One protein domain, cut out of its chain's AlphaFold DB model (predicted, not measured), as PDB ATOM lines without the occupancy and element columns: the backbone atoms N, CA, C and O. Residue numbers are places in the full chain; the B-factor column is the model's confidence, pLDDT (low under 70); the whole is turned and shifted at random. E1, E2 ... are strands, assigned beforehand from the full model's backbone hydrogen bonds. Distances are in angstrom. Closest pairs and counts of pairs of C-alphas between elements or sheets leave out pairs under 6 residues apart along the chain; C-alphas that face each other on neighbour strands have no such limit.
ATOM      1  N   ASP A 372      34.901   5.206  10.390       79.25
ATOM      2  CA  ASP A 372      34.766   6.521   9.765       79.25
ATOM      3  C   ASP A 372      35.027   7.612  10.816       79.25
ATOM      4  O   ASP A 372      34.631   7.471  11.977       79.25
ATOM      5  N   GLU A 373      35.728   8.676  10.429       85.00
ATOM      6  CA  GLU A 373      36.377   9.629  11.344       85.00
ATOM      7  C   GLU A 373      35.856  11.053  11.106       85.00
ATOM      8  O   GLU A 373      35.911  11.552   9.981       85.00
ATOM      9  N   PHE A 374      35.403  11.747  12.153       87.50
ATOM     10  CA  PHE A 374      35.294  13.208  12.091       87.50
ATOM     11  C   PHE A 374      36.682  13.822  12.166       87.50
ATOM     12  O   PHE A 374      37.560  13.262  12.820       87.50
ATOM     13  N   LYS A 375      36.855  14.967  11.502       88.62
ATOM     14  CA  LYS A 375      38.105  15.725  11.505       88.62
ATOM     15  C   LYS A 375      37.835  17.205  11.669       88.62
ATOM     16  O   LYS A 375      36.891  17.720  11.072       88.62
ATOM     17  N   ALA A 376      38.689  17.887  12.422       90.25
ATOM     18  CA  ALA A 376      38.629  19.331  12.615       90.25
ATOM     19  C   ALA A 376      39.888  20.017  12.065       90.25
ATOM     20  O   ALA A 376      41.009  19.564  12.286       90.25
ATOM     21  N   ASN A 377      39.699  21.117  11.342       91.00
ATOM     22  CA  ASN A 377      40.757  21.985  10.840       91.00
ATOM     23  C   ASN A 377      40.544  23.373  11.446       91.00
ATOM     24  O   ASN A 377      39.564  24.058  11.139       91.00
ATOM     25  N   SER A 378      41.440  23.762  12.348       92.12
ATOM     26  CA  SER A 378      41.373  25.033  13.059       92.12
ATOM     27  C   SER A 378      42.215  26.083  12.358       92.12
ATOM     28  O   SER A 378      43.229  25.790  11.728       92.12
ATOM     29  N   SER A 379      41.801  27.337  12.464       91.50
ATOM     30  CA  SER A 379      42.466  28.427  11.773       91.50
ATOM     31  C   SER A 379      42.407  29.736  12.538       91.50
ATOM     32  O   SER A 379      41.453  30.008  13.266       91.50
ATOM     33  N   VAL A 380      43.448  30.537  12.350       90.88
ATOM     34  CA  VAL A 380      43.617  31.865  12.933       90.88
ATOM     35  C   VAL A 380      43.936  32.853  11.820       90.88
ATOM     36  O   VAL A 380      44.794  32.609  10.975       90.88
ATOM     37  N   GLU A 381      43.227  33.970  11.814       89.75
ATOM     38  CA  GLU A 381      43.397  35.076  10.881       89.75
ATOM     39  C   GLU A 381      43.476  36.375  11.685       89.75
ATOM     40  O   GLU A 381      42.839  36.514  12.730       89.75
ATOM     41  N   VAL A 382      44.248  37.345  11.205       86.44
ATOM     42  CA  VAL A 382      44.253  38.704  11.754       86.44
ATOM     43  C   VAL A 382      43.630  39.600  10.688       86.44
ATOM     44  O   VAL A 382      44.324  39.942   9.732       86.44
ATOM     45  N   PRO A 383      42.325  39.934  10.785       74.00
ATOM     46  CA  PRO A 383      41.627  40.650   9.730       74.00
ATOM     47  C   PRO A 383      42.330  41.952   9.367       74.00
ATOM     48  O   PRO A 383      42.726  42.730  10.237       74.00
ATOM     49  N   ASN A 384      42.437  42.202   8.066       61.94
ATOM     50  CA  ASN A 384      43.188  43.315   7.494       61.94
ATOM     51  C   ASN A 384      42.423  44.651   7.661       61.94
ATOM     52  O   ASN A 384      41.913  45.241   6.706       61.94
ATOM     53  N   ALA A 385      42.271  45.091   8.915       44.09
ATOM     54  CA  ALA A 385      41.400  46.181   9.333       44.09
ATOM     55  C   ALA A 385      42.140  47.221  10.198       44.09
ATOM     56  O   ALA A 385      42.387  47.027  11.387       44.09
ATOM     57  N   SER A 386      42.351  48.397   9.601       41.72
ATOM     58  CA  SER A 386      42.834  49.643  10.221       41.72
ATOM     59  C   SER A 386      44.329  49.742  10.572       41.72
ATOM     60  O   SER A 386      45.101  48.787  10.553       41.72
ATOM     61  N   SER A 387      44.750  50.978  10.846       48.41
ATOM     62  CA  SER A 387      46.135  51.449  10.970       48.41
ATOM     63  C   SER A 387      46.955  50.850  12.119       48.41
ATOM     64  O   SER A 387      48.155  51.105  12.179       48.41
ATOM     65  N   GLN A 388      46.355  50.054  13.006       46.75
ATOM     66  CA  GLN A 388      47.000  49.519  14.214       46.75
ATOM     67  C   GLN A 388      48.076  48.449  13.939       46.75
ATOM     68  O   GLN A 388      49.008  48.320  14.728       46.75
ATOM     69  N   LEU A 389      47.994  47.732  12.809       50.62
ATOM     70  CA  LEU A 389      49.024  46.791  12.322       50.62
ATOM     71  C   LEU A 389      49.708  47.243  11.018       50.62
ATOM     72  O   LEU A 389      50.408  46.465  10.374       50.62
ATOM     73  N   GLY A 390      49.478  48.498  10.621       44.09
ATOM     74  CA  GLY A 390      49.856  49.177   9.375       44.09
ATOM     75  C   GLY A 390      50.710  48.452   8.321       44.09
ATOM     76  O   GLY A 390      51.741  48.991   7.912       44.09
ATOM     77  N   GLY A 391      50.249  47.317   7.781       47.78
ATOM     78  CA  GLY A 391      50.767  46.695   6.558       47.78
ATOM     79  C   GLY A 391      51.568  45.396   6.703       47.78
ATOM     80  O   GLY A 391      52.414  45.146   5.845       47.78
ATOM     81  N   TYR A 392      51.317  44.574   7.722       61.56
ATOM     82  CA  TYR A 392      51.489  43.130   7.547       61.56
ATOM     83  C   TYR A 392      50.200  42.385   7.860       61.56
ATOM     84  O   TYR A 392      49.520  42.684   8.836       61.56
ATOM     85  N   ASP A 393      49.888  41.425   7.002       68.31
ATOM     86  CA  ASP A 393      48.764  40.516   7.144       68.31
ATOM     87  C   ASP A 393      49.348  39.098   7.075       68.31
ATOM     88  O   ASP A 393      49.873  38.715   6.023       68.31
ATOM     89  N   PRO A 394      49.359  38.337   8.184       72.75
ATOM     90  CA  PRO A 394      49.776  36.940   8.160       72.75
ATOM     91  C   PRO A 394      48.771  36.054   7.406       72.75
ATOM     92  O   PRO A 394      49.089  34.904   7.107       72.75
ATOM     93  N   GLY A 395      47.579  36.567   7.086       78.56
ATOM     94  CA  GLY A 395      46.485  35.845   6.455       78.56
ATOM     95  C   GLY A 395      45.872  34.781   7.363       78.56
ATOM     96  O   GLY A 395      46.270  34.592   8.516       78.56
ATOM     97  N   LYS A 396      44.904  34.044   6.813       86.88
ATOM     98  CA  LYS A 396      44.328  32.864   7.460       86.88
ATOM     99  C   LYS A 396      45.355  31.727   7.479       86.88
ATOM    100  O   LYS A 396      45.661  31.143   6.441       86.88
ATOM    101  N   GLN A 397      45.862  31.402   8.661       90.50
ATOM    102  CA  GLN A 397      46.731  30.253   8.914       90.50
ATOM    103  C   GLN A 397      45.889  29.076   9.397       90.50
ATOM    104  O   GLN A 397      45.075  29.236  10.302       90.50
ATOM    105  N   THR A 398      46.076  27.896   8.805       89.19
ATOM    106  CA  THR A 398      45.298  26.687   9.125       89.19
ATOM    107  C   THR A 398      46.179  25.615   9.757       89.19
ATOM    108  O   THR A 398      47.356  25.475   9.401       89.19
ATOM    109  N   SER A 399      45.616  24.808  10.651       88.50
ATOM    110  CA  SER A 399      46.232  23.560  11.092       88.50
ATOM    111  C   SER A 399      46.251  22.550   9.935       88.50
ATOM    112  O   SER A 399      45.884  22.860   8.794       88.50
ATOM    113  N   ASP A 400      46.747  21.348  10.204       86.56
ATOM    114  CA  ASP A 400      46.271  20.189   9.448       86.56
ATOM    115  C   ASP A 400      45.028  19.641  10.179       86.56
ATOM    116  O   ASP A 400      44.665  20.148  11.245       86.56
ATOM    117  N   TRP A 401      44.389  18.603   9.644       86.44
ATOM    118  CA  TRP A 401      43.333  17.887  10.366       86.44
ATOM    119  C   TRP A 401      43.827  17.378  11.727       86.44
ATOM    120  O   TRP A 401      44.922  16.814  11.805       86.44
ATOM    121  N   ASP A 402      43.005  17.577  12.756       81.56
ATOM    122  CA  ASP A 402      43.149  17.037  14.118       81.56
ATOM    123  C   ASP A 402      44.441  17.493  14.811       81.56
ATOM    124  O   ASP A 402      45.155  16.736  15.466       81.56
ATOM    125  N   LYS A 403      44.775  18.772  14.593       86.88
ATOM    126  CA  LYS A 403      45.988  19.434  15.087       86.88
ATOM    127  C   LYS A 403      45.722  20.859  15.559       86.88
ATOM    128  O   LYS A 403      44.654  21.427  15.320       86.88
ATOM    129  N   ALA A 404      46.739  21.454  16.175       89.38
ATOM    130  CA  ALA A 404      46.783  22.854  16.563       89.38
ATOM    131  C   ALA A 404      47.540  23.732  15.543       89.38
ATOM    132  O   ALA A 404      48.522  23.300  14.926       89.38
ATOM    133  N   VAL A 405      47.121  24.995  15.418       91.44
ATOM    134  CA  VAL A 405      47.859  26.065  14.725       91.44
ATOM    135  C   VAL A 405      48.074  27.259  15.652       91.44
ATOM    136  O   VAL A 405      47.161  27.704  16.341       91.44
ATOM    137  N   GLY A 406      49.295  27.786  15.661       90.38
ATOM    138  CA  GLY A 406      49.689  28.970  16.417       90.38
ATOM    139  C   GLY A 406      50.201  30.074  15.502       90.38
ATOM    140  O   GLY A 406      51.049  29.823  14.644       90.38
ATOM    141  N   LEU A 407      49.728  31.298  15.721       90.38
ATOM    142  CA  LEU A 407      50.194  32.501  15.038       90.38
ATOM    143  C   LEU A 407      50.846  33.463  16.041       90.38
ATOM    144  O   LEU A 407      50.181  34.006  16.917       90.38
ATOM    145  N   LYS A 408      52.154  33.689  15.898       88.38
ATOM    146  CA  LYS A 408      52.962  34.612  16.707       88.38
ATOM    147  C   LYS A 408      53.112  35.947  15.978       88.38
ATOM    148  O   LYS A 408      53.657  35.987  14.875       88.38
ATOM    149  N   VAL A 409      52.644  37.032  16.591       87.44
ATOM    150  CA  VAL A 409      52.578  38.386  16.012       87.44
ATOM    151  C   VAL A 409      52.985  39.458  17.025       87.44
ATOM    152  O   VAL A 409      53.053  39.213  18.230       87.44
ATOM    153  N   SER A 410      53.252  40.674  16.545       84.31
ATOM    154  CA  SER A 410      53.427  41.849  17.410       84.31
ATOM    155  C   SER A 410      52.728  43.103  16.909       84.31
ATOM    156  O   SER A 410      52.638  43.328  15.700       84.31
ATOM    157  N   THR A 411      52.301  43.942  17.849       82.69
ATOM    158  CA  THR A 411      51.620  45.220  17.607       82.69
ATOM    159  C   THR A 411      52.176  46.314  18.523       82.69
ATOM    160  O   THR A 411      52.682  46.015  19.602       82.69
ATOM    161  N   ASP A 412      52.070  47.578  18.107       78.31
ATOM    162  CA  ASP A 412      52.312  48.748  18.970       78.31
ATOM    163  C   ASP A 412      51.039  49.215  19.688       78.31
ATOM    164  O   ASP A 412      51.100  49.893  20.718       78.31
ATOM    165  N   SER A 413      49.877  48.829  19.156       81.38
ATOM    166  CA  SER A 413      48.561  49.148  19.704       81.38
ATOM    167  C   SER A 413      48.335  48.465  21.056       81.38
ATOM    168  O   SER A 413      48.818  47.362  21.304       81.38
ATOM    169  N   ALA A 414      47.554  49.104  21.930       85.19
ATOM    170  CA  ALA A 414      47.047  48.471  23.151       85.19
ATOM    171  C   ALA A 414      45.899  47.476  22.873       85.19
ATOM    172  O   ALA A 414      45.428  46.809  23.796       85.19
ATOM    173  N   GLU A 415      45.451  47.389  21.616       86.38
ATOM    174  CA  GLU A 415      44.341  46.554  21.156       86.38
ATOM    175  C   GLU A 415      44.702  45.815  19.860       86.38
ATOM    176  O   GLU A 415      45.424  46.355  19.016       86.38
ATOM    177  N   LEU A 416      44.196  44.591  19.692       86.81
ATOM    178  CA  LEU A 416      44.286  43.836  18.440       86.81
ATOM    179  C   LEU A 416      43.033  42.981  18.219       86.81
ATOM    180  O   LEU A 416      42.555  42.319  19.140       86.81
ATOM    181  N   THR A 417      42.548  42.956  16.979       87.62
ATOM    182  CA  THR A 417      41.426  42.119  16.537       87.62
ATOM    183  C   THR A 417      41.928  40.941  15.708       87.62
ATOM    184  O   THR A 417      42.764  41.114  14.823       87.62
ATOM    185  N   PHE A 418      41.403  39.750  15.981       88.38
ATOM    186  CA  PHE A 418      41.721  38.503  15.284       88.38
ATOM    187  C   PHE A 418      40.475  37.615  15.184       88.38
ATOM    188  O   PHE A 418      39.523  37.761  15.949       88.38
ATOM    189  N   THR A 419      40.473  36.691  14.229       89.81
ATOM    190  CA  THR A 419      39.372  35.762  13.975       89.81
ATOM    191  C   THR A 419      39.884  34.336  14.097       89.81
ATOM    192  O   THR A 419      40.862  33.966  13.449       89.81
ATOM    193  N   PHE A 420      39.197  33.523  14.895       91.56
ATOM    194  CA  PHE A 420      39.359  32.074  14.871       91.56
ATOM    195  C   PHE A 420      38.256  31.454  14.016       91.56
ATOM    196  O   PHE A 420      37.135  31.967  13.947       91.56
ATOM    197  N   SER A 421      38.558  30.363  13.321       90.44
ATOM    198  CA  SER A 421      37.544  29.577  12.614       90.44
ATOM    199  C   SER A 421      37.876  28.095  12.656       90.44
ATOM    200  O   SER A 421      39.032  27.715  12.466       90.44
ATOM    201  N   HIS A 422      36.856  27.272  12.862       90.69
ATOM    202  CA  HIS A 422      36.958  25.819  12.904       90.69
ATOM    203  C   HIS A 422      36.089  25.234  11.798       90.69
ATOM    204  O   HIS A 422      34.890  25.516  11.728       90.69
ATOM    205  N   ASN A 423      36.701  24.410  10.956       90.19
ATOM    206  CA  ASN A 423      36.026  23.678   9.899       90.19
ATOM    207  C   ASN A 423      35.969  22.193  10.272       90.19
ATOM    208  O   ASN A 423      36.976  21.631  10.703       90.19
ATOM    209  N   MET A 424      34.818  21.555  10.076       88.12
ATOM    210  CA  MET A 424      34.637  20.115  10.251       88.12
ATOM    211  C   MET A 424      34.583  19.408   8.899       88.12
ATOM    212  O   MET A 424      33.972  19.878   7.939       88.12
ATOM    213  N   GLY A 425      35.201  18.236   8.844       85.75
ATOM    214  CA  GLY A 425      35.031  17.257   7.784       85.75
ATOM    215  C   GLY A 425      34.683  15.893   8.367       85.75
ATOM    216  O   GLY A 425      34.829  15.643   9.566       85.75
ATOM    217  N   PHE A 426      34.232  14.991   7.504       83.06
ATOM    218  CA  PHE A 426      33.967  13.605   7.866       83.06
ATOM    219  C   PHE A 426      34.592  12.677   6.824       83.06
ATOM    220  O   PHE A 426      34.193  12.705   5.662       83.06
ATOM    221  N   ASP A 427      35.594  11.892   7.219       78.44
ATOM    222  CA  ASP A 427      36.411  11.037   6.354       78.44
ATOM    223  C   ASP A 427      35.913   9.582   6.394       78.44
ATOM    224  O   ASP A 427      35.869   8.949   7.452       78.44
ATOM    225  N   ILE A 428      35.535   9.058   5.227       71.12
ATOM    226  CA  ILE A 428      34.939   7.728   5.054       71.12
ATOM    227  C   ILE A 428      36.048   6.756   4.656       71.12
ATOM    228  O   ILE A 428      36.652   6.908   3.593       71.12
ATOM    229  N   LYS A 429      36.313   5.734   5.475       66.00
ATOM    230  CA  LYS A 429      37.423   4.793   5.215       66.00
ATOM    231  C   LYS A 429      37.031   3.570   4.387       66.00
ATOM    232  O   LYS A 429      37.919   2.884   3.879       66.00
ATOM    233  N   ASP A 430      35.738   3.278   4.222       62.19
ATOM    234  CA  ASP A 430      35.282   2.229   3.298       62.19
ATOM    235  C   ASP A 430      35.310   2.711   1.843       62.19
ATOM    236  O   ASP A 430      34.414   3.419   1.386       62.19
ATOM    237  N   THR A 431      36.294   2.227   1.086       52.16
ATOM    238  CA  THR A 431      36.452   2.467  -0.356       52.16
ATOM    239  C   THR A 431      35.276   2.004  -1.220       52.16
ATOM    240  O   THR A 431      35.223   2.368  -2.393       52.16
ATOM    241  N   ASN A 432      34.332   1.222  -0.686       51.88
ATOM    242  CA  ASN A 432      33.134   0.794  -1.412       51.88
ATOM    243  C   ASN A 432      31.898   1.669  -1.133       51.88
ATOM    244  O   ASN A 432      30.855   1.431  -1.742       51.88
ATOM    245  N   HIS A 433      31.988   2.641  -0.212       52.69
ATOM    246  CA  HIS A 433      30.879   3.487   0.263       52.69
ATOM    247  C   HIS A 433      29.614   2.702   0.688       52.69
ATOM    248  O   HIS A 433      28.505   3.242   0.713       52.69
ATOM    249  N   ASN A 434      29.748   1.419   1.030       48.75
ATOM    250  CA  ASN A 434      28.620   0.498   1.166       48.75
ATOM    251  C   ASN A 434      27.997   0.511   2.566       48.75
ATOM    252  O   ASN A 434      27.027  -0.199   2.794       48.75
ATOM    253  N   ILE A 435      28.493   1.310   3.507       50.12
ATOM    254  CA  ILE A 435      27.953   1.397   4.878       50.12
ATOM    255  C   ILE A 435      26.766   2.386   4.956       50.12
ATOM    256  O   ILE A 435      25.959   2.332   5.878       50.12
ATOM    257  N   TRP A 436      26.601   3.241   3.941       50.75
ATOM    258  CA  TRP A 436      25.710   4.413   3.950       50.75
ATOM    259  C   TRP A 436      24.288   4.180   3.425       50.75
ATOM    260  O   TRP A 436      23.597   5.131   3.065       50.75
ATOM    261  N   ARG A 437      23.822   2.927   3.387       48.69
ATOM    262  CA  ARG A 437      22.396   2.623   3.182       48.69
ATOM    263  C   ARG A 437      21.842   1.959   4.431       48.69
ATOM    264  O   ARG A 437      22.556   1.267   5.153       48.69
ATOM    265  N   LYS A 438      20.548   2.130   4.674       40.31
ATOM    266  CA  LYS A 438      19.854   1.442   5.762       40.31
ATOM    267  C   LYS A 438      19.585  -0.003   5.350       40.31
ATOM    268  O   LYS A 438      18.588  -0.322   4.705       40.31
ATOM    269  N   TRP A 439      20.533  -0.873   5.667       49.78
ATOM    270  CA  TRP A 439      20.484  -2.277   5.286       49.78
ATOM    271  C   TRP A 439      19.624  -3.097   6.242       49.78
ATOM    272  O   TRP A 439      19.949  -3.216   7.418       49.78
ATOM    273  N   ASN A 440      18.610  -3.783   5.714       41.34
ATOM    274  CA  ASN A 440      17.976  -4.886   6.445       41.34
ATOM    275  C   ASN A 440      18.912  -6.113   6.540       41.34
ATOM    276  O   ASN A 440      18.818  -6.893   7.483       41.34
ATOM    277  N   SER A 441      19.833  -6.268   5.581       46.81
ATOM    278  CA  SER A 441      21.047  -7.088   5.692       46.81
ATOM    279  C   SER A 441      21.979  -6.785   4.516       46.81
ATOM    280  O   SER A 441      21.534  -6.851   3.369       46.81
ATOM    281  N   CYS A 442      23.254  -6.496   4.778       48.78
ATOM    282  CA  CYS A 442      24.280  -6.330   3.745       48.78
ATOM    283  C   CYS A 442      25.294  -7.466   3.863       48.78
ATOM    284  O   CYS A 442      25.771  -7.737   4.965       48.78
ATOM    285  N   ALA A 443      25.559  -8.166   2.761       54.41
ATOM    286  CA  ALA A 443      26.173  -9.484   2.806       54.41
ATOM    287  C   ALA A 443      27.014  -9.768   1.556       54.41
ATOM    288  O   ALA A 443      26.509  -9.690   0.437       54.41
ATOM    289  N   TYR A 444      28.280 -10.150   1.744       59.28
ATOM    290  CA  TYR A 444      29.158 -10.580   0.653       59.28
ATOM    291  C   TYR A 444      29.832 -11.918   0.960       59.28
ATOM    292  O   TYR A 444      30.073 -12.260   2.118       59.28
ATOM    293  N   THR A 445      30.122 -12.660  -0.106       55.44
ATOM    294  CA  THR A 445      30.656 -14.025  -0.069       55.44
ATOM    295  C   THR A 445      32.073 -14.023  -0.625       55.44
ATOM    296  O   THR A 445      32.315 -13.475  -1.700       55.44
ATOM    297  N   VAL A 446      33.019 -14.652   0.071       49.22
ATOM    298  CA  VAL A 446      34.394 -14.782  -0.431       49.22
ATOM    299  C   VAL A 446      34.471 -15.932  -1.448       49.22
ATOM    300  O   VAL A 446      34.049 -17.046  -1.155       49.22
ATOM    301  N   GLY A 447      35.027 -15.671  -2.638       50.81
ATOM    302  CA  GLY A 447      35.491 -16.711  -3.574       50.81
ATOM    303  C   GLY A 447      34.630 -17.035  -4.807       50.81
ATOM    304  O   GLY A 447      35.074 -17.839  -5.620       50.81
ATOM    305  N   SER A 448      33.450 -16.431  -5.003       44.53
ATOM    306  CA  SER A 448      32.563 -16.742  -6.152       44.53
ATOM    307  C   SER A 448      32.739 -15.852  -7.391       44.53
ATOM    308  O   SER A 448      32.244 -16.199  -8.457       44.53
ATOM    309  N   GLY A 449      33.406 -14.700  -7.271       45.75
ATOM    310  CA  GLY A 449      33.645 -13.776  -8.389       45.75
ATOM    311  C   GLY A 449      32.457 -12.898  -8.815       45.75
ATOM    312  O   GLY A 449      32.679 -11.956  -9.568       45.75
ATOM    313  N   GLU A 450      31.235 -13.129  -8.315       43.34
ATOM    314  CA  GLU A 450      30.059 -12.312  -8.658       43.34
ATOM    315  C   GLU A 450      29.204 -11.860  -7.457       43.34
ATOM    316  O   GLU A 450      28.843 -12.645  -6.581       43.34
ATOM    317  N   ASN A 451      28.841 -10.573  -7.530       45.25
ATOM    318  CA  ASN A 451      27.714  -9.845  -6.932       45.25
ATOM    319  C   ASN A 451      27.491  -9.863  -5.406       45.25
ATOM    320  O   ASN A 451      26.887 -10.764  -4.830       45.25
ATOM    321  N   ILE A 452      27.805  -8.713  -4.796       50.69
ATOM    322  CA  ILE A 452      27.195  -8.246  -3.547       50.69
ATOM    323  C   ILE A 452      25.723  -7.896  -3.840       50.69
ATOM    324  O   ILE A 452      25.431  -6.853  -4.431       50.69
ATOM    325  N   THR A 453      24.774  -8.750  -3.448       45.81
ATOM    326  CA  THR A 453      23.330  -8.485  -3.601       45.81
ATOM    327  C   THR A 453      22.814  -7.536  -2.518       45.81
ATOM    328  O   THR A 453      22.163  -7.921  -1.550       45.81
ATOM    329  N   CYS A 454      23.096  -6.253  -2.721       48.62
ATOM    330  CA  CYS A 454      22.595  -5.141  -1.924       48.62
ATOM    331  C   CYS A 454      21.150  -4.772  -2.306       48.62
ATOM    332  O   CYS A 454      20.932  -4.203  -3.377       48.62
ATOM    333  N   VAL A 455      20.175  -5.010  -1.420       44.38
ATOM    334  CA  VAL A 455      18.780  -4.557  -1.598       44.38
ATOM    335  C   VAL A 455      18.421  -3.556  -0.499       44.38
ATOM    336  O   VAL A 455      18.312  -3.922   0.669       44.38
ATOM    337  N   GLY A 456      18.255  -2.289  -0.877       47.62
ATOM    338  CA  GLY A 456      17.899  -1.196   0.029       47.62
ATOM    339  C   GLY A 456      17.976   0.163  -0.666       47.62
ATOM    340  O   GLY A 456      18.909   0.409  -1.440       47.62
ATOM    341  N   ASP A 457      16.990   1.016  -0.388       45.44
ATOM    342  CA  ASP A 457      16.935   2.401  -0.860       45.44
ATOM    343  C   ASP A 457      17.942   3.298  -0.119       45.44
ATOM    344  O   ASP A 457      18.480   2.948   0.937       45.44
ATOM    345  N   TRP A 458      18.212   4.473  -0.689       46.62
ATOM    346  CA  TRP A 458      19.045   5.495  -0.056       46.62
ATOM    347  C   TRP A 458      18.274   6.143   1.101       46.62
ATOM    348  O   TRP A 458      17.378   6.951   0.869       46.62
ATOM    349  N   GLU A 459      18.634   5.813   2.341       47.25
ATOM    350  CA  GLU A 459      18.122   6.491   3.536       47.25
ATOM    351  C   GLU A 459      19.289   7.119   4.307       47.25
ATOM    352  O   GLU A 459      20.291   6.463   4.589       47.25
ATOM    353  N   PHE A 460      19.164   8.411   4.609       49.88
ATOM    354  CA  PHE A 460      20.201   9.250   5.208       49.88
ATOM    355  C   PHE A 460      20.562   8.790   6.631       49.88
ATOM    356  O   PHE A 460      19.801   9.008   7.574       49.88
ATOM    357  N   VAL A 461      21.751   8.204   6.808       54.19
ATOM    358  CA  VAL A 461      22.298   7.839   8.130       54.19
ATOM    359  C   VAL A 461      23.186   8.972   8.658       54.19
ATOM    360  O   VAL A 461      24.386   8.795   8.861       54.19
ATOM    361  N   GLY A 462      22.599  10.155   8.857       61.09
ATOM    362  CA  GLY A 462      23.322  11.321   9.368       61.09
ATOM    363  C   GLY A 462      24.009  11.023  10.700       61.09
ATOM    364  O   GLY A 462      23.349  10.715  11.696       61.09
ATOM    365  N   LYS A 463      25.338  11.116  10.723       74.44
ATOM    366  CA  LYS A 463      26.141  10.970  11.941       74.44
ATOM    367  C   LYS A 463      26.316  12.334  12.591       74.44
ATOM    368  O   LYS A 463      26.549  13.320  11.900       74.44
ATOM    369  N   THR A 464      26.169  12.395  13.912       79.00
ATOM    370  CA  THR A 464      26.258  13.650  14.667       79.00
ATOM    371  C   THR A 464      27.425  13.569  15.634       79.00
ATOM    372  O   THR A 464      27.519  12.593  16.372       79.00
ATOM    373  N   THR A 465      28.270  14.595  15.649       85.06
ATOM    374  CA  THR A 465      29.201  14.841  16.753       85.06
ATOM    375  C   THR A 465      28.778  16.100  17.489       85.06
ATOM    376  O   THR A 465      28.393  17.100  16.875       85.06
ATOM    377  N   GLU A 466      28.825  16.046  18.813       87.00
ATOM    378  CA  GLU A 466      28.685  17.232  19.646       87.00
ATOM    379  C   GLU A 466      29.993  18.019  19.583       87.00
ATOM    380  O   GLU A 466      31.072  17.429  19.492       87.00
ATOM    381  N   LEU A 467      29.878  19.345  19.570       87.94
ATOM    382  CA  LEU A 467      30.988  20.286  19.524       87.94
ATOM    383  C   LEU A 467      30.951  21.136  20.789       87.94
ATOM    384  O   LEU A 467      29.944  21.790  21.079       87.94
ATOM    385  N   ARG A 468      32.066  21.152  21.511       87.06
ATOM    386  CA  ARG A 468      32.317  22.037  22.645       87.06
ATOM    387  C   ARG A 468      33.409  23.028  22.260       87.06
ATOM    388  O   ARG A 468      34.399  22.642  21.645       87.06
ATOM    389  N   TYR A 469      33.221  24.281  22.656       87.00
ATOM    390  CA  TYR A 469      34.176  25.361  22.438       87.00
ATOM    391  C   TYR A 469      34.697  25.862  23.781       87.00
ATOM    392  O   TYR A 469      33.903  26.212  24.655       87.00
ATOM    393  N   ASP A 470      36.017  25.908  23.940       86.19
ATOM    394  CA  ASP A 470      36.685  26.479  25.108       86.19
ATOM    395  C   ASP A 470      37.642  27.597  24.652       86.19
ATOM    396  O   ASP A 470      38.399  27.436  23.692       86.19
ATOM    397  N   LEU A 471      37.608  28.741  25.342       87.44
ATOM    398  CA  LEU A 471      38.471  29.898  25.086       87.44
ATOM    399  C   LEU A 471      39.416  30.107  26.276       87.44
ATOM    400  O   LEU A 471      38.956  30.278  27.406       87.44
ATOM    401  N   SER A 472      40.724  30.145  26.025       87.69
ATOM    402  CA  SER A 472      41.746  30.499  27.017       87.69
ATOM    403  C   SER A 472      42.375  31.861  26.707       87.69
ATOM    404  O   SER A 472      42.449  32.283  25.553       87.69
ATOM    405  N   ASN A 473      42.799  32.574  27.752       87.19
ATOM    406  CA  ASN A 473      43.420  33.897  27.665       87.19
ATOM    407  C   ASN A 473      44.464  34.056  28.780       87.19
ATOM    408  O   ASN A 473      44.133  33.989  29.965       87.19
ATOM    409  N   GLU A 474      45.712  34.292  28.394       84.75
ATOM    410  CA  GLU A 474      46.876  34.437  29.264       84.75
ATOM    411  C   GLU A 474      47.552  35.801  29.031       84.75
ATOM    412  O   GLU A 474      47.556  36.338  27.922       84.75
ATOM    413  N   GLY A 475      48.149  36.371  30.082       76.88
ATOM    414  CA  GLY A 475      48.835  37.676  30.044       76.88
ATOM    415  C   GLY A 475      48.031  38.851  30.623       76.88
ATOM    416  O   GLY A 475      48.609  39.893  30.931       76.88
ATOM    417  N   GLY A 476      46.724  38.677  30.855       78.69
ATOM    418  CA  GLY A 476      45.886  39.624  31.613       78.69
ATOM    419  C   GLY A 476      45.205  40.731  30.798       78.69
ATOM    420  O   GLY A 476      44.669  41.665  31.388       78.69
ATOM    421  N   GLY A 477      45.210  40.642  29.465       79.69
ATOM    422  CA  GLY A 477      44.423  41.525  28.599       79.69
ATOM    423  C   GLY A 477      42.936  41.164  28.639       79.69
ATOM    424  O   GLY A 477      42.575  40.023  28.937       79.69
ATOM    425  N   THR A 478      42.057  42.116  28.327       85.19
ATOM    426  CA  THR A 478      40.611  41.852  28.251       85.19
ATOM    427  C   THR A 478      40.265  41.358  26.854       85.19
ATOM    428  O   THR A 478      40.393  42.108  25.892       85.19
ATOM    429  N   VAL A 479      39.824  40.105  26.728       84.94
ATOM    430  CA  VAL A 479      39.327  39.549  25.460       84.94
ATOM    431  C   VAL A 479      37.812  39.692  25.426       84.94
ATOM    432  O   VAL A 479      37.116  39.153  26.284       84.94
ATOM    433  N   THR A 480      37.301  40.418  24.430       81.75
ATOM    434  CA  THR A 480      35.858  40.613  24.237       81.75
ATOM    435  C   THR A 480      35.387  39.753  23.058       81.75
ATOM    436  O   THR A 480      35.886  39.953  21.946       81.75
ATOM    437  N   PRO A 481      34.468  38.788  23.262       69.00
ATOM    438  CA  PRO A 481      33.962  37.937  22.188       69.00
ATOM    439  C   PRO A 481      32.891  38.651  21.352       69.00
ATOM    440  O   PRO A 481      32.056  39.381  21.889       69.00
ATOM    441  N   GLY A 482      32.867  38.390  20.042       57.19
ATOM    442  CA  GLY A 482      31.795  38.858  19.156       57.19
ATOM    443  C   GLY A 482      30.446  38.165  19.393       57.19
ATOM    444  O   GLY A 482      29.401  38.769  19.178       57.19
ATOM    445  N   THR A 483      30.447  36.907  19.842       49.22
ATOM    446  CA  THR A 483      29.284  36.162  20.370       49.22
ATOM    447  C   THR A 483      29.818  35.130  21.371       49.22
ATOM    448  O   THR A 483      30.941  34.673  21.207       49.22
ATOM    449  N   ALA A 484      29.084  34.793  22.433       42.84
ATOM    450  CA  ALA A 484      29.568  33.823  23.422       42.84
ATOM    451  C   ALA A 484      29.420  32.378  22.917       42.84
ATOM    452  O   ALA A 484      28.348  32.011  22.430       42.84
ATOM    453  N   GLY A 485      30.471  31.572  23.094       49.16
ATOM    454  CA  GLY A 485      30.498  30.166  22.694       49.16
ATOM    455  C   GLY A 485      29.337  29.355  23.279       49.16
ATOM    456  O   GLY A 485      28.962  29.500  24.445       49.16
ATOM    457  N   GLY A 486      28.770  28.482  22.451       57.91
ATOM    458  CA  GLY A 486      27.693  27.574  22.823       57.91
ATOM    459  C   GLY A 486      27.898  26.212  22.177       57.91
ATOM    460  O   GLY A 486      28.399  26.124  21.058       57.91
ATOM    461  N   ASN A 487      27.506  25.149  22.881       62.59
ATOM    462  CA  ASN A 487      27.610  23.790  22.355       62.59
ATOM    463  C   ASN A 487      26.831  23.678  21.037       62.59
ATOM    464  O   ASN A 487      25.647  24.019  20.979       62.59
ATOM    465  N   ALA A 488      27.491  23.178  19.998       77.75
ATOM    466  CA  ALA A 488      26.897  22.959  18.684       77.75
ATOM    467  C   ALA A 488      26.831  21.458  18.365       77.75
ATOM    468  O   ALA A 488      27.404  20.624  19.064       77.75
ATOM    469  N   GLN A 489      26.127  21.103  17.294       80.94
ATOM    470  CA  GLN A 489      26.111  19.742  16.762       80.94
ATOM    471  C   GLN A 489      26.454  19.787  15.279       80.94
ATOM    472  O   GLN A 489      25.716  20.379  14.491       80.94
ATOM    473  N   TYR A 490      27.549  19.133  14.901       82.81
ATOM    474  CA  TYR A 490      27.892  18.916  13.503       82.81
ATOM    475  C   TYR A 490      27.223  17.637  13.007       82.81
ATOM    476  O   TYR A 490      27.346  16.584  13.635       82.81
ATOM    477  N   LYS A 491      26.515  17.727  11.878       79.44
ATOM    478  CA  LYS A 491      25.837  16.594  11.242       79.44
ATOM    479  C   LYS A 491      26.535  16.282   9.928       79.44
ATOM    480  O   LYS A 491      26.327  16.986   8.947       79.44
ATOM    481  N   ALA A 492      27.319  15.208   9.906       71.06
ATOM    482  CA  ALA A 492      27.923  14.713   8.680       71.06
ATOM    483  C   ALA A 492      26.817  14.297   7.699       71.06
ATOM    484  O   ALA A 492      26.050  13.362   7.959       71.06
ATOM    485  N   GLY A 493      26.735  15.025   6.587       61.03
ATOM    486  CA  GLY A 493      25.860  14.727   5.466       61.03
ATOM    487  C   GLY A 493      26.623  14.085   4.313       61.03
ATOM    488  O   GLY A 493      27.726  14.507   3.966       61.03
ATOM    489  N   ILE A 494      26.001  13.073   3.709       56.66
ATOM    490  CA  ILE A 494      26.385  12.542   2.404       56.66
ATOM    491  C   ILE A 494      25.119  12.559   1.548       56.66
ATOM    492  O   ILE A 494      24.181  11.806   1.813       56.66
ATOM    493  N   ASP A 495      25.086  13.429   0.542       54.41
ATOM    494  CA  ASP A 495      24.207  13.230  -0.613       54.41
ATOM    495  C   ASP A 495      24.967  12.361  -1.625       54.41
ATOM    496  O   ASP A 495      26.197  12.292  -1.600       54.41
ATOM    497  N   LYS A 496      24.249  11.706  -2.534       44.09
ATOM    498  CA  LYS A 496      24.761  10.734  -3.512       44.09
ATOM    499  C   LYS A 496      26.012  11.199  -4.278       44.09
ATOM    500  O   LYS A 496      26.814  10.359  -4.678       44.09
ATOM    501  N   ASP A 497      26.170  12.514  -4.445       47.44
ATOM    502  CA  ASP A 497      27.261  13.160  -5.176       47.44
ATOM    503  C   ASP A 497      28.118  14.132  -4.316       47.44
ATOM    504  O   ASP A 497      28.971  14.830  -4.868       47.44
ATOM    505  N   ARG A 498      27.904  14.237  -2.987       53.50
ATOM    506  CA  ARG A 498      28.630  15.182  -2.100       53.50
ATOM    507  C   ARG A 498      28.848  14.666  -0.676       53.50
ATOM    508  O   ARG A 498      27.896  14.348   0.025       53.50
ATOM    509  N   GLN A 499      30.103  14.718  -0.235       63.66
ATOM    510  CA  GLN A 499      30.558  14.542   1.146       63.66
ATOM    511  C   GLN A 499      30.814  15.927   1.757       63.66
ATOM    512  O   GLN A 499      31.480  16.746   1.118       63.66
ATOM    513  N   ASN A 500      30.330  16.197   2.972       64.44
ATOM    514  CA  ASN A 500      30.679  17.439   3.668       64.44
ATOM    515  C   ASN A 500      32.158  17.390   4.103       64.44
ATOM    516  O   ASN A 500      32.540  16.649   5.010       64.44
ATOM    517  N   GLN A 501      32.994  18.177   3.426       71.81
ATOM    518  CA  GLN A 501      34.389  18.445   3.777       71.81
ATOM    519  C   GLN A 501      34.559  19.959   3.967       71.81
ATOM    520  O   GLN A 501      33.935  20.736   3.243       71.81
ATOM    521  N   ASP A 502      35.397  20.363   4.924       78.69
ATOM    522  CA  ASP A 502      35.718  21.767   5.236       78.69
ATOM    523  C   ASP A 502      34.503  22.678   5.551       78.69
ATOM    524  O   ASP A 502      34.507  23.867   5.231       78.69
ATOM    525  N   GLU A 503      33.470  22.155   6.217       84.38
ATOM    526  CA  GLU A 503      32.285  22.928   6.616       84.38
ATOM    527  C   GLU A 503      32.583  23.801   7.851       84.38
ATOM    528  O   GLU A 503      32.948  23.288   8.906       84.38
ATOM    529  N   GLU A 504      32.448  25.126   7.731       86.75
ATOM    530  CA  GLU A 504      32.712  26.094   8.810       86.75
ATOM    531  C   GLU A 504      31.661  25.952   9.933       86.75
ATOM    532  O   GLU A 504      30.493  26.287   9.739       86.75
ATOM    533  N   VAL A 505      32.064  25.442  11.106       86.25
ATOM    534  CA  VAL A 505      31.167  25.203  12.263       86.25
ATOM    535  C   VAL A 505      31.252  26.282  13.340       86.25
ATOM    536  O   VAL A 505      30.315  26.454  14.118       86.25
ATOM    537  N   SER A 506      32.358  27.026  13.376       86.75
ATOM    538  CA  SER A 506      32.520  28.229  14.192       86.75
ATOM    539  C   SER A 506      33.423  29.215  13.465       86.75
ATOM    540  O   SER A 506      34.430  28.829  12.866       86.75
ATOM    541  N   LYS A 507      33.058  30.494  13.538       88.75
ATOM    542  CA  LYS A 507      33.856  31.627  13.081       88.75
ATOM    543  C   LYS A 507      33.578  32.818  13.974       88.75
ATOM    544  O   LYS A 507      32.539  33.466  13.865       88.75
ATOM    545  N   GLU A 508      34.524  33.109  14.850       87.19
ATOM    546  CA  GLU A 508      34.365  34.118  15.888       87.19
ATOM    547  C   GLU A 508      35.514  35.115  15.826       87.19
ATOM    548  O   GLU A 508      36.684  34.757  15.688       87.19
ATOM    549  N   THR A 509      35.156  36.397  15.885       88.25
ATOM    550  CA  THR A 509      36.114  37.500  15.932       88.25
ATOM    551  C   THR A 509      36.199  38.010  17.359       88.25
ATOM    552  O   THR A 509      35.176  38.262  18.000       88.25
ATOM    553  N   PHE A 510      37.427  38.159  17.831       87.44
ATOM    554  CA  PHE A 510      37.774  38.593  19.171       87.44
ATOM    555  C   PHE A 510      38.627  39.853  19.076       87.44
ATOM    556  O   PHE A 510      39.464  39.984  18.180       87.44
ATOM    557  N   THR A 511      38.455  40.751  20.037       88.19
ATOM    558  CA  THR A 511      39.381  41.864  20.253       88.19
ATOM    559  C   THR A 511      39.980  41.717  21.642       88.19
ATOM    560  O   THR A 511      39.243  41.651  22.629       88.19
ATOM    561  N   ILE A 512      41.311  41.661  21.718       88.69
ATOM    562  CA  ILE A 512      42.040  41.835  22.975       88.69
ATOM    563  C   ILE A 512      42.337  43.322  23.168       88.69
ATOM    564  O   ILE A 512      42.775  43.990  22.230       88.69
ATOM    565  N   SER A 513      42.107  43.840  24.370       89.44
ATOM    566  CA  SER A 513      42.380  45.228  24.747       89.44
ATOM    567  C   SER A 513      43.089  45.328  26.100       89.44
ATOM    568  O   SER A 513      43.135  44.375  26.886       89.44
ATOM    569  N   GLY A 514      43.689  46.492  26.365       86.88
ATOM    570  CA  GLY A 514      44.467  46.737  27.583       86.88
ATOM    571  C   GLY A 514      45.857  46.092  27.579       86.88
ATOM    572  O   GLY A 514      46.400  45.819  28.645       86.88
ATOM    573  N   MET A 515      46.443  45.835  26.404       88.62
ATOM    574  CA  MET A 515      47.801  45.291  26.309       88.62
ATOM    575  C   MET A 515      48.846  46.333  26.727       88.62
ATOM    576  O   MET A 515      48.909  47.430  26.165       88.62
ATOM    577  N   GLU A 516      49.708  45.993  27.682       88.06
ATOM    578  CA  GLU A 516      50.804  46.840  28.165       88.06
ATOM    579  C   GLU A 516      52.091  46.612  27.346       88.06
ATOM    580  O   GLU A 516      52.310  45.497  26.865       88.06
ATOM    581  N   PRO A 517      52.963  47.626  27.176       85.31
ATOM    582  CA  PRO A 517      54.257  47.438  26.523       85.31
ATOM    583  C   PRO A 517      55.157  46.483  27.318       85.31
ATOM    584  O   PRO A 517      55.181  46.508  28.546       85.31
ATOM    585  N   GLY A 518      55.928  45.666  26.607       80.56
ATOM    586  CA  GLY A 518      56.847  44.677  27.173       80.56
ATOM    587  C   GLY A 518      56.212  43.355  27.603       80.56
ATOM    588  O   GLY A 518      56.897  42.543  28.224       80.56
ATOM    589  N   LYS A 519      54.936  43.118  27.276       86.69
ATOM    590  CA  LYS A 519      54.215  41.882  27.615       86.69
ATOM    591  C   LYS A 519      53.795  41.084  26.383       86.69
ATOM    592  O   LYS A 519      53.574  41.625  25.298       86.69
ATOM    593  N   THR A 520      53.646  39.781  26.597       88.94
ATOM    594  CA  THR A 520      53.113  38.826  25.622       88.94
ATOM    595  C   THR A 520      51.794  38.271  26.140       88.94
ATOM    596  O   THR A 520      51.670  37.951  27.323       88.94
ATOM    597  N   TYR A 521      50.819  38.172  25.244       90.56
ATOM    598  CA  TYR A 521      49.466  37.697  25.505       90.56
ATOM    599  C   TYR A 521      49.204  36.466  24.640       90.56
ATOM    600  O   TYR A 521      49.566  36.475  23.465       90.56
ATOM    601  N   LYS A 522      48.575  35.425  25.185       91.06
ATOM    602  CA  LYS A 522      48.214  34.213  24.433       91.06
ATOM    603  C   LYS A 522      46.714  33.996  24.544       91.06
ATOM    604  O   LYS A 522      46.181  33.961  25.648       91.06
ATOM    605  N   VAL A 523      46.039  33.855  23.410       90.94
ATOM    606  CA  VAL A 523      44.613  33.524  23.348       90.94
ATOM    607  C   VAL A 523      44.470  32.291  22.472       90.94
ATOM    608  O   VAL A 523      44.995  32.283  21.358       90.94
ATOM    609  N   CYS A 524      43.781  31.262  22.954       90.50
ATOM    610  CA  CYS A 524      43.487  30.066  22.169       90.50
ATOM    611  C   CYS A 524      41.995  29.769  22.186       90.50
ATOM    612  O   CYS A 524      41.341  29.889  23.220       90.50
ATOM    613  N   HIS A 525      41.476  29.359  21.035       90.31
ATOM    614  CA  HIS A 525      40.130  28.844  20.880       90.31
ATOM    615  C   HIS A 525      40.215  27.388  20.435       90.31
ATOM    616  O   HIS A 525      40.848  27.055  19.426       90.31
ATOM    617  N   LYS A 526      39.617  26.519  21.243       90.00
ATOM    618  CA  LYS A 526      39.702  25.071  21.129       90.00
ATOM    619  C   LYS A 526      38.326  24.508  20.808       90.00
ATOM    620  O   LYS A 526      37.359  24.833  21.497       90.00
ATOM    621  N   ILE A 527      38.256  23.644  19.799       89.62
ATOM    622  CA  ILE A 527      37.086  22.817  19.512       89.62
ATOM    623  C   ILE A 527      37.365  21.381  19.971       89.62
ATOM    624  O   ILE A 527      38.321  20.758  19.514       89.62
ATOM    625  N   THR A 528      36.527  20.861  20.865       90.12
ATOM    626  CA  THR A 528      36.487  19.442  21.261       90.12
ATOM    627  C   THR A 528      35.275  18.804  20.603       90.12
ATOM    628  O   THR A 528      34.176  19.362  20.685       90.12
ATOM    629  N   TYR A 529      35.438  17.638  19.978       89.94
ATOM    630  CA  TYR A 529      34.334  16.925  19.340       89.94
ATOM    631  C   TYR A 529      34.218  15.466  19.800       89.94
ATOM    632  O   TYR A 529      35.208  14.776  20.044       89.94
ATOM    633  N   THR A 530      32.985  14.999  20.012       89.12
ATOM    634  CA  THR A 530      32.674  13.643  20.499       89.12
ATOM    635  C   THR A 530      31.330  13.159  19.929       89.12
ATOM    636  O   THR A 530      30.340  13.891  20.024       89.12
ATOM    637  N   PRO A 531      31.234  11.934  19.374       88.31
ATOM    638  CA  PRO A 531      32.290  10.927  19.215       88.31
ATOM    639  C   PRO A 531      33.299  11.276  18.107       88.31
ATOM    640  O   PRO A 531      32.901  11.744  17.045       88.31
ATOM    641  N   LYS A 532      34.589  10.963  18.299       86.81
ATOM    642  CA  LYS A 532      35.626  11.106  17.256       86.81
ATOM    643  C   LYS A 532      35.326  10.274  16.003       86.81
ATOM    644  O   LYS A 532      35.590  10.698  14.880       86.81
ATOM    645  N   SER A 533      34.813   9.059  16.188       85.62
ATOM    646  CA  SER A 533      34.644   8.093  15.102       85.62
ATOM    647  C   SER A 533      33.449   7.164  15.304       85.62
ATOM    648  O   SER A 533      32.955   6.968  16.417       85.62
ATOM    649  N   TYR A 534      32.993   6.564  14.205       82.94
ATOM    650  CA  TYR A 534      32.003   5.490  14.197       82.94
ATOM    651  C   TYR A 534      32.644   4.208  13.668       82.94
ATOM    652  O   TYR A 534      33.226   4.210  12.588       82.94
ATOM    653  N   THR A 535      32.514   3.100  14.400       81.62
ATOM    654  CA  THR A 535      33.021   1.785  13.968       81.62
ATOM    655  C   THR A 535      31.869   0.829  13.692       81.62
ATOM    656  O   THR A 535      30.954   0.684  14.508       81.62
ATOM    657  N   THR A 536      31.912   0.151  12.544       77.56
ATOM    658  CA  THR A 536      30.849  -0.772  12.123       77.56
ATOM    659  C   THR A 536      31.221  -2.219  12.457       77.56
ATOM    660  O   THR A 536      32.150  -2.762  11.850       77.56
ATOM    661  N   PRO A 537      30.533  -2.887  13.403       76.44
ATOM    662  CA  PRO A 537      30.852  -4.262  13.768       76.44
ATOM    663  C   PRO A 537      30.516  -5.229  12.624       76.44
ATOM    664  O   PRO A 537      29.489  -5.096  11.961       76.44
ATOM    665  N   ILE A 538      31.368  -6.237  12.425       75.44
ATOM    666  CA  ILE A 538      31.189  -7.283  11.406       75.44
ATOM    667  C   ILE A 538      30.951  -8.633  12.097       75.44
ATOM    668  O   ILE A 538      31.709  -9.010  13.001       75.44
ATOM    669  N   THR A 539      29.937  -9.376  11.656       76.19
ATOM    670  CA  THR A 539      29.619 -10.745  12.102       76.19
ATOM    671  C   THR A 539      29.721 -11.748  10.948       76.19
ATOM    672  O   THR A 539      29.618 -11.380   9.780       76.19
ATOM    673  N   GLU A 540      29.982 -13.019  11.269       80.19
ATOM    674  CA  GLU A 540      30.081 -14.112  10.292       80.19
ATOM    675  C   GLU A 540      28.793 -14.941  10.278       80.19
ATOM    676  O   GLU A 540      28.257 -15.284  11.333       80.19
ATOM    677  N   LYS A 541      28.333 -15.323   9.085       80.25
ATOM    678  CA  LYS A 541      27.286 -16.325   8.880       80.25
ATOM    679  C   LYS A 541      27.747 -17.330   7.828       80.25
ATOM    680  O   LYS A 541      28.135 -16.933   6.738       80.25
ATOM    681  N   LEU A 542      27.684 -18.626   8.119       81.00
ATOM    682  CA  LEU A 542      28.075 -19.660   7.156       81.00
ATOM    683  C   LEU A 542      26.942 -19.965   6.167       81.00
ATOM    684  O   LEU A 542      25.788 -20.143   6.562       81.00
ATOM    685  N   ILE A 543      27.277 -20.043   4.878       79.25
ATOM    686  CA  ILE A 543      26.340 -20.370   3.792       79.25
ATOM    687  C   ILE A 543      26.954 -21.365   2.802       79.25
ATOM    688  O   ILE A 543      28.172 -21.427   2.647       79.25
ATOM    689  N   TRP A 544      26.111 -22.115   2.085       77.44
ATOM    690  CA  TRP A 544      26.543 -22.903   0.927       77.44
ATOM    691  C   TRP A 544      26.994 -21.968  -0.204       77.44
ATOM    692  O   TRP A 544      26.184 -21.228  -0.760       77.44
ATOM    693  N   THR A 545      28.278 -22.019  -0.555       71.06
ATOM    694  CA  THR A 545      28.902 -21.219  -1.626       71.06
ATOM    695  C   THR A 545      29.105 -22.011  -2.919       71.06
ATOM    696  O   THR A 545      29.337 -21.431  -3.975       71.06
ATOM    697  N   GLY A 546      28.968 -23.337  -2.860       72.12
ATOM    698  CA  GLY A 546      29.006 -24.229  -4.016       72.12
ATOM    699  C   GLY A 546      28.334 -25.577  -3.729       72.12
ATOM    700  O   GLY A 546      27.798 -25.783  -2.638       72.12
ATOM    701  N   PRO A 547      28.361 -26.534  -4.679       68.12
ATOM    702  CA  PRO A 547      27.706 -27.836  -4.519       68.12
ATOM    703  C   PRO A 547      28.147 -28.618  -3.271       68.12
ATOM    704  O   PRO A 547      27.308 -29.294  -2.675       68.12
ATOM    705  N   TRP A 548      29.421 -28.467  -2.885       78.56
ATOM    706  CA  TRP A 548      30.095 -29.127  -1.754       78.56
ATOM    707  C   TRP A 548      30.986 -28.161  -0.945       78.56
ATOM    708  O   TRP A 548      31.902 -28.592  -0.247       78.56
ATOM    709  N   SER A 549      30.723 -26.855  -1.046       80.56
ATOM    710  CA  SER A 549      31.534 -25.803  -0.420       80.56
ATOM    711  C   SER A 549      30.672 -24.898   0.449       80.56
ATOM    712  O   SER A 549      29.590 -24.478   0.030       80.56
ATOM    713  N   ILE A 550      31.173 -24.579   1.638       82.19
ATOM    714  CA  ILE A 550      30.604 -23.626   2.589       82.19
ATOM    715  C   ILE A 550      31.653 -22.544   2.842       82.19
ATOM    716  O   ILE A 550      32.838 -22.848   2.981       82.19
ATOM    717  N   GLY A 551      31.227 -21.289   2.915       80.44
ATOM    718  CA  GLY A 551      32.109 -20.157   3.184       80.44
ATOM    719  C   GLY A 551      31.431 -19.069   4.011       80.44
ATOM    720  O   GLY A 551      30.209 -19.124   4.217       80.44
ATOM    721  N   PRO A 552      32.207 -18.079   4.483       74.56
ATOM    722  CA  PRO A 552      31.678 -16.984   5.268       74.56
ATOM    723  C   PRO A 552      30.898 -16.014   4.379       74.56
ATOM    724  O   PRO A 552      31.360 -15.572   3.323       74.56
ATOM    725  N   GLN A 553      29.728 -15.638   4.870       77.00
ATOM    726  CA  GLN A 553      29.012 -14.438   4.491       77.00
ATOM    727  C   GLN A 553      29.199 -13.417   5.616       77.00
ATOM    728  O   GLN A 553      28.761 -13.640   6.747       77.00
ATOM    729  N   TRP A 554      29.870 -12.308   5.315       74.62
ATOM    730  CA  TRP A 554      30.130 -11.250   6.292       74.62
ATOM    731  C   TRP A 554      28.968 -10.264   6.335       74.62
ATOM    732  O   TRP A 554      28.560  -9.756   5.290       74.62
ATOM    733  N   ILE A 555      28.448 -10.004   7.535       71.75
ATOM    734  CA  ILE A 555      27.295  -9.130   7.771       71.75
ATOM    735  C   ILE A 555      27.744  -7.916   8.585       71.75
ATOM    736  O   ILE A 555      28.292  -8.056   9.682       71.75
ATOM    737  N   TYR A 556      27.494  -6.723   8.049       69.25
ATOM    738  CA  TYR A 556      27.711  -5.454   8.748       69.25
ATOM    739  C   TYR A 556      26.537  -5.162   9.693       69.25
ATOM    740  O   TYR A 556      25.378  -5.278   9.292       69.25
ATOM    741  N   GLY A 557      26.836  -4.805  10.944       67.69
ATOM    742  CA  GLY A 557      25.858  -4.340  11.931       67.69
ATOM    743  C   GLY A 557      25.668  -2.820  11.920       67.69
ATOM    744  O   GLY A 557      26.162  -2.122  11.038       67.69
ATOM    745  N   GLU A 558      24.971  -2.286  12.924       72.19
ATOM    746  CA  GLU A 558      24.775  -0.837  13.068       72.19
ATOM    747  C   GLU A 558      26.073  -0.133  13.523       72.19
ATOM    748  O   GLU A 558      26.668  -0.571  14.515       72.19
ATOM    749  N   PRO A 559      26.517   0.966  12.871       72.75
ATOM    750  CA  PRO A 559      27.747   1.658  13.258       72.75
ATOM    751  C   PRO A 559      27.625   2.318  14.633       72.75
ATOM    752  O   PRO A 559      26.793   3.212  14.823       72.75
ATOM    753  N   GLN A 560      28.488   1.907  15.562       79.94
ATOM    754  CA  GLN A 560      28.506   2.371  16.949       79.94
ATOM    755  C   GLN A 560      29.424   3.584  17.105       79.94
ATOM    756  O   GLN A 560      30.501   3.628  16.507       79.94
ATOM    757  N   ALA A 561      28.993   4.561  17.904       81.44
ATOM    758  CA  ALA A 561      29.819   5.700  18.290       81.44
ATOM    759  C   ALA A 561      30.974   5.228  19.181       81.44
ATOM    760  O   ALA A 561      30.750   4.476  20.131       81.44
ATOM    761  N   ASN A 562      32.190   5.681  18.895       76.81
ATOM    762  CA  ASN A 562      33.305   5.530  19.819       76.81
ATOM    763  C   ASN A 562      33.200   6.583  20.938       76.81
ATOM    764  O   ASN A 562      32.841   7.722  20.665       76.81
ATOM    765  N   GLY A 563      33.507   6.225  22.186       79.69
ATOM    766  CA  GLY A 563      33.430   7.156  23.323       79.69
ATOM    767  C   GLY A 563      34.523   8.232  23.334       79.69
ATOM    768  O   GLY A 563      34.446   9.161  24.133       79.69
ATOM    769  N   ASP A 564      35.526   8.093  22.466       86.25
ATOM    770  CA  ASP A 564      36.691   8.968  22.395       86.25
ATOM    771  C   ASP A 564      36.341  10.378  21.887       86.25
ATOM    772  O   ASP A 564      35.551  10.553  20.952       86.25
ATOM    773  N   SER A 565      37.000  11.373  22.478       86.69
ATOM    774  CA  SER A 565      37.001  12.774  22.059       86.69
ATOM    775  C   SER A 565      38.308  13.126  21.353       86.69
ATOM    776  O   SER A 565      39.366  12.684  21.800       86.69
ATOM    777  N   GLU A 566      38.256  13.985  20.340       89.19
ATOM    778  CA  GLU A 566      39.447  14.618  19.759       89.19
ATOM    779  C   GLU A 566      39.290  16.146  19.792       89.19
ATOM    780  O   GLU A 566      38.182  16.677  19.917       89.19
ATOM    781  N   ASP A 567      40.415  16.843  19.680       89.19
ATOM    782  CA  ASP A 567      40.524  18.286  19.773       89.19
ATOM    783  C   ASP A 567      41.194  18.877  18.524       89.19
ATOM    784  O   ASP A 567      42.077  18.270  17.917       89.19
ATOM    785  N   SER A 568      40.845  20.113  18.180       90.19
ATOM    786  CA  SER A 568      41.659  20.965  17.311       90.19
ATOM    787  C   SER A 568      41.651  22.392  17.860       90.19
ATOM    788  O   SER A 568      40.703  22.814  18.522       90.19
ATOM    789  N   GLU A 569      42.736  23.133  17.655       90.88
ATOM    790  CA  GLU A 569      42.969  24.377  18.393       90.88
ATOM    791  C   GLU A 569      43.619  25.449  17.516       90.88
ATOM    792  O   GLU A 569      44.549  25.180  16.753       90.88
ATOM    793  N   ALA A 570      43.131  26.681  17.628       92.12
ATOM    794  CA  ALA A 570      43.741  27.851  17.014       92.12
ATOM    795  C   ALA A 570      44.197  28.812  18.112       92.12
ATOM    796  O   ALA A 570      43.402  29.227  18.951       92.12
ATOM    797  N   CYS A 571      45.473  29.184  18.089       91.56
ATOM    798  CA  CYS A 571      46.071  30.116  19.036       91.56
ATOM    799  C   CYS A 571      46.651  31.334  18.328       91.56
ATOM    800  O   CYS A 571      47.270  31.224  17.266       91.56
ATOM    801  N   ILE A 572      46.547  32.486  18.982       90.00
ATOM    802  CA  ILE A 572      47.327  33.676  18.664       90.00
ATOM    803  C   ILE A 572      48.171  34.065  19.876       90.00
ATOM    804  O   ILE A 572      47.701  34.071  21.015       90.00
ATOM    805  N   GLU A 573      49.433  34.389  19.628       90.62
ATOM    806  CA  GLU A 573      50.350  34.928  20.621       90.62
ATOM    807  C   GLU A 573      50.788  36.321  20.167       90.62
ATOM    808  O   GLU A 573      51.366  36.500  19.093       90.62
ATOM    809  N   ILE A 574      50.459  37.322  20.976       88.69
ATOM    810  CA  ILE A 574      50.546  38.737  20.643       88.69
ATOM    811  C   ILE A 574      51.561  39.363  21.589       88.69
ATOM    812  O   ILE A 574      51.297  39.562  22.773       88.69
ATOM    813  N   THR A 575      52.743  39.674  21.070       86.88
ATOM    814  CA  THR A 575      53.743  40.453  21.806       86.88
ATOM    815  C   THR A 575      53.483  41.936  21.572       86.88
ATOM    816  O   THR A 575      53.489  42.382  20.427       86.88
ATOM    817  N   ARG A 576      53.311  42.727  22.632       85.81
ATOM    818  CA  ARG A 576      53.425  44.187  22.552       85.81
ATOM    819  C   ARG A 576      54.820  44.552  23.062       85.81
ATOM    820  O   ARG A 576      55.031  44.483  24.272       85.81
ATOM    821  N   PRO A 577      55.806  44.857  22.196       76.75
ATOM    822  CA  PRO A 577      57.168  45.129  22.651       76.75
ATOM    823  C   PRO A 577      57.216  46.341  23.587       76.75
ATOM    824  O   PRO A 577      56.280  47.140  23.633       76.75
TER     825      PRO A 577
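This is residues 372 to 577 of the 1086 residues of an uncharacterized protein of Lachnospiraceae bacterium 3-1 (UniProt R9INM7). Two curled sheets of five strands each lie face to face as a long, narrow sandwich, and a thinner arm continues the long axis from one end: the hairpin of E11 and E12, with the short E4 beside E12. One sheet runs E2, E13, E9, E5, E7 and is mixed; the other runs E6, E8, E3, E1, E10 and is antiparallel, as is the arm's sheet E4, E12, E11. E9 runs on into E10, and E10 into E11, so that the chain passes from one sheet to the other and out into the arm. The printed part has 206 residues with thirteen named strands, E1 to E13 in chain order, and no named helix; the class is all strand. The whole is loose, with a radius of gyration of the C-alphas of 24.0 A, and spans 85 by 29 by 24 A.

Begin at E9, residues 519 to 530, an inner strand of the mixed sheet. On one side of it is E13, residues 566 to 576, antiparallel, with N 525 and O 570 2.8 A apart. Beyond E13 the edge strand E2, residues 404 to 410, is parallel to it at 8 degrees; look at N 407 and O 571, 2.9 A apart. On the other side of E9 is E5, residues 463 to 474, antiparallel, with N 468 and O 528 at 2.9 A. The edge strand E7, residues 488 to 492, is antiparallel to E5, with N 467 and O 488 at 2.8 A. Now find E3, residues 416 to 427, in the other sheet: the closest C-alphas of E3 and E13 are those of Phe 420 and Ala 570, 6.5 A apart. E1, residues 372 to 381, is antiparallel to E3, with N 377 and O 423 at 2.8 A. The closest C-alphas of E1 and E13 are those of Ser 378 and Ala 570, 5.4 A apart. E1 also pairs with the edge strand E10, residues 533 to 535, antiparallel, where N 372 and O 534 are 2.9 A apart. On the other side of E3 is E8, residues 503 to 513, antiparallel, with N 510 and O 418 at 2.8 A. The edge strand E6, residues 478 to 481, is antiparallel to E8, with N 480 and O 511 at 2.9 A. In the arm, E11, residues 538 to 546, and E12, residues 549 to 556, form a hairpin, with N 553 and O 541 at 2.8 A. E4, residues 443 to 445, is antiparallel to E12, with N 554 and O 444 at 3.2 A. E11 and E13 are apart.

Find C-alpha 372 at (34.766, 6.521, 9.765), where E1 begins; it runs 29.9 A. E9 measures 36.2 A, E3 and E5 35.8 A each, E13 32.8 A and E8 30.5 A. In the arm, E11 bends by 53 degrees at residue 542 and ends at C-alpha 546, (29.006, -24.229, -4.016). E13 ends at C-alpha 576, (53.425, 44.187, 22.552).

The two C-alphas farthest apart are those of Pro 517 and Pro 547, 85.6 A. The printed part has no cut. Look for the long links at residues 382 to 403, 428 to 442 and 446 to 462. The mean pLDDT of the printed part is 74.8; 62 residues are under 70, among them residues 384 to 393, 429 to 462, which include E4, and 493 to 500.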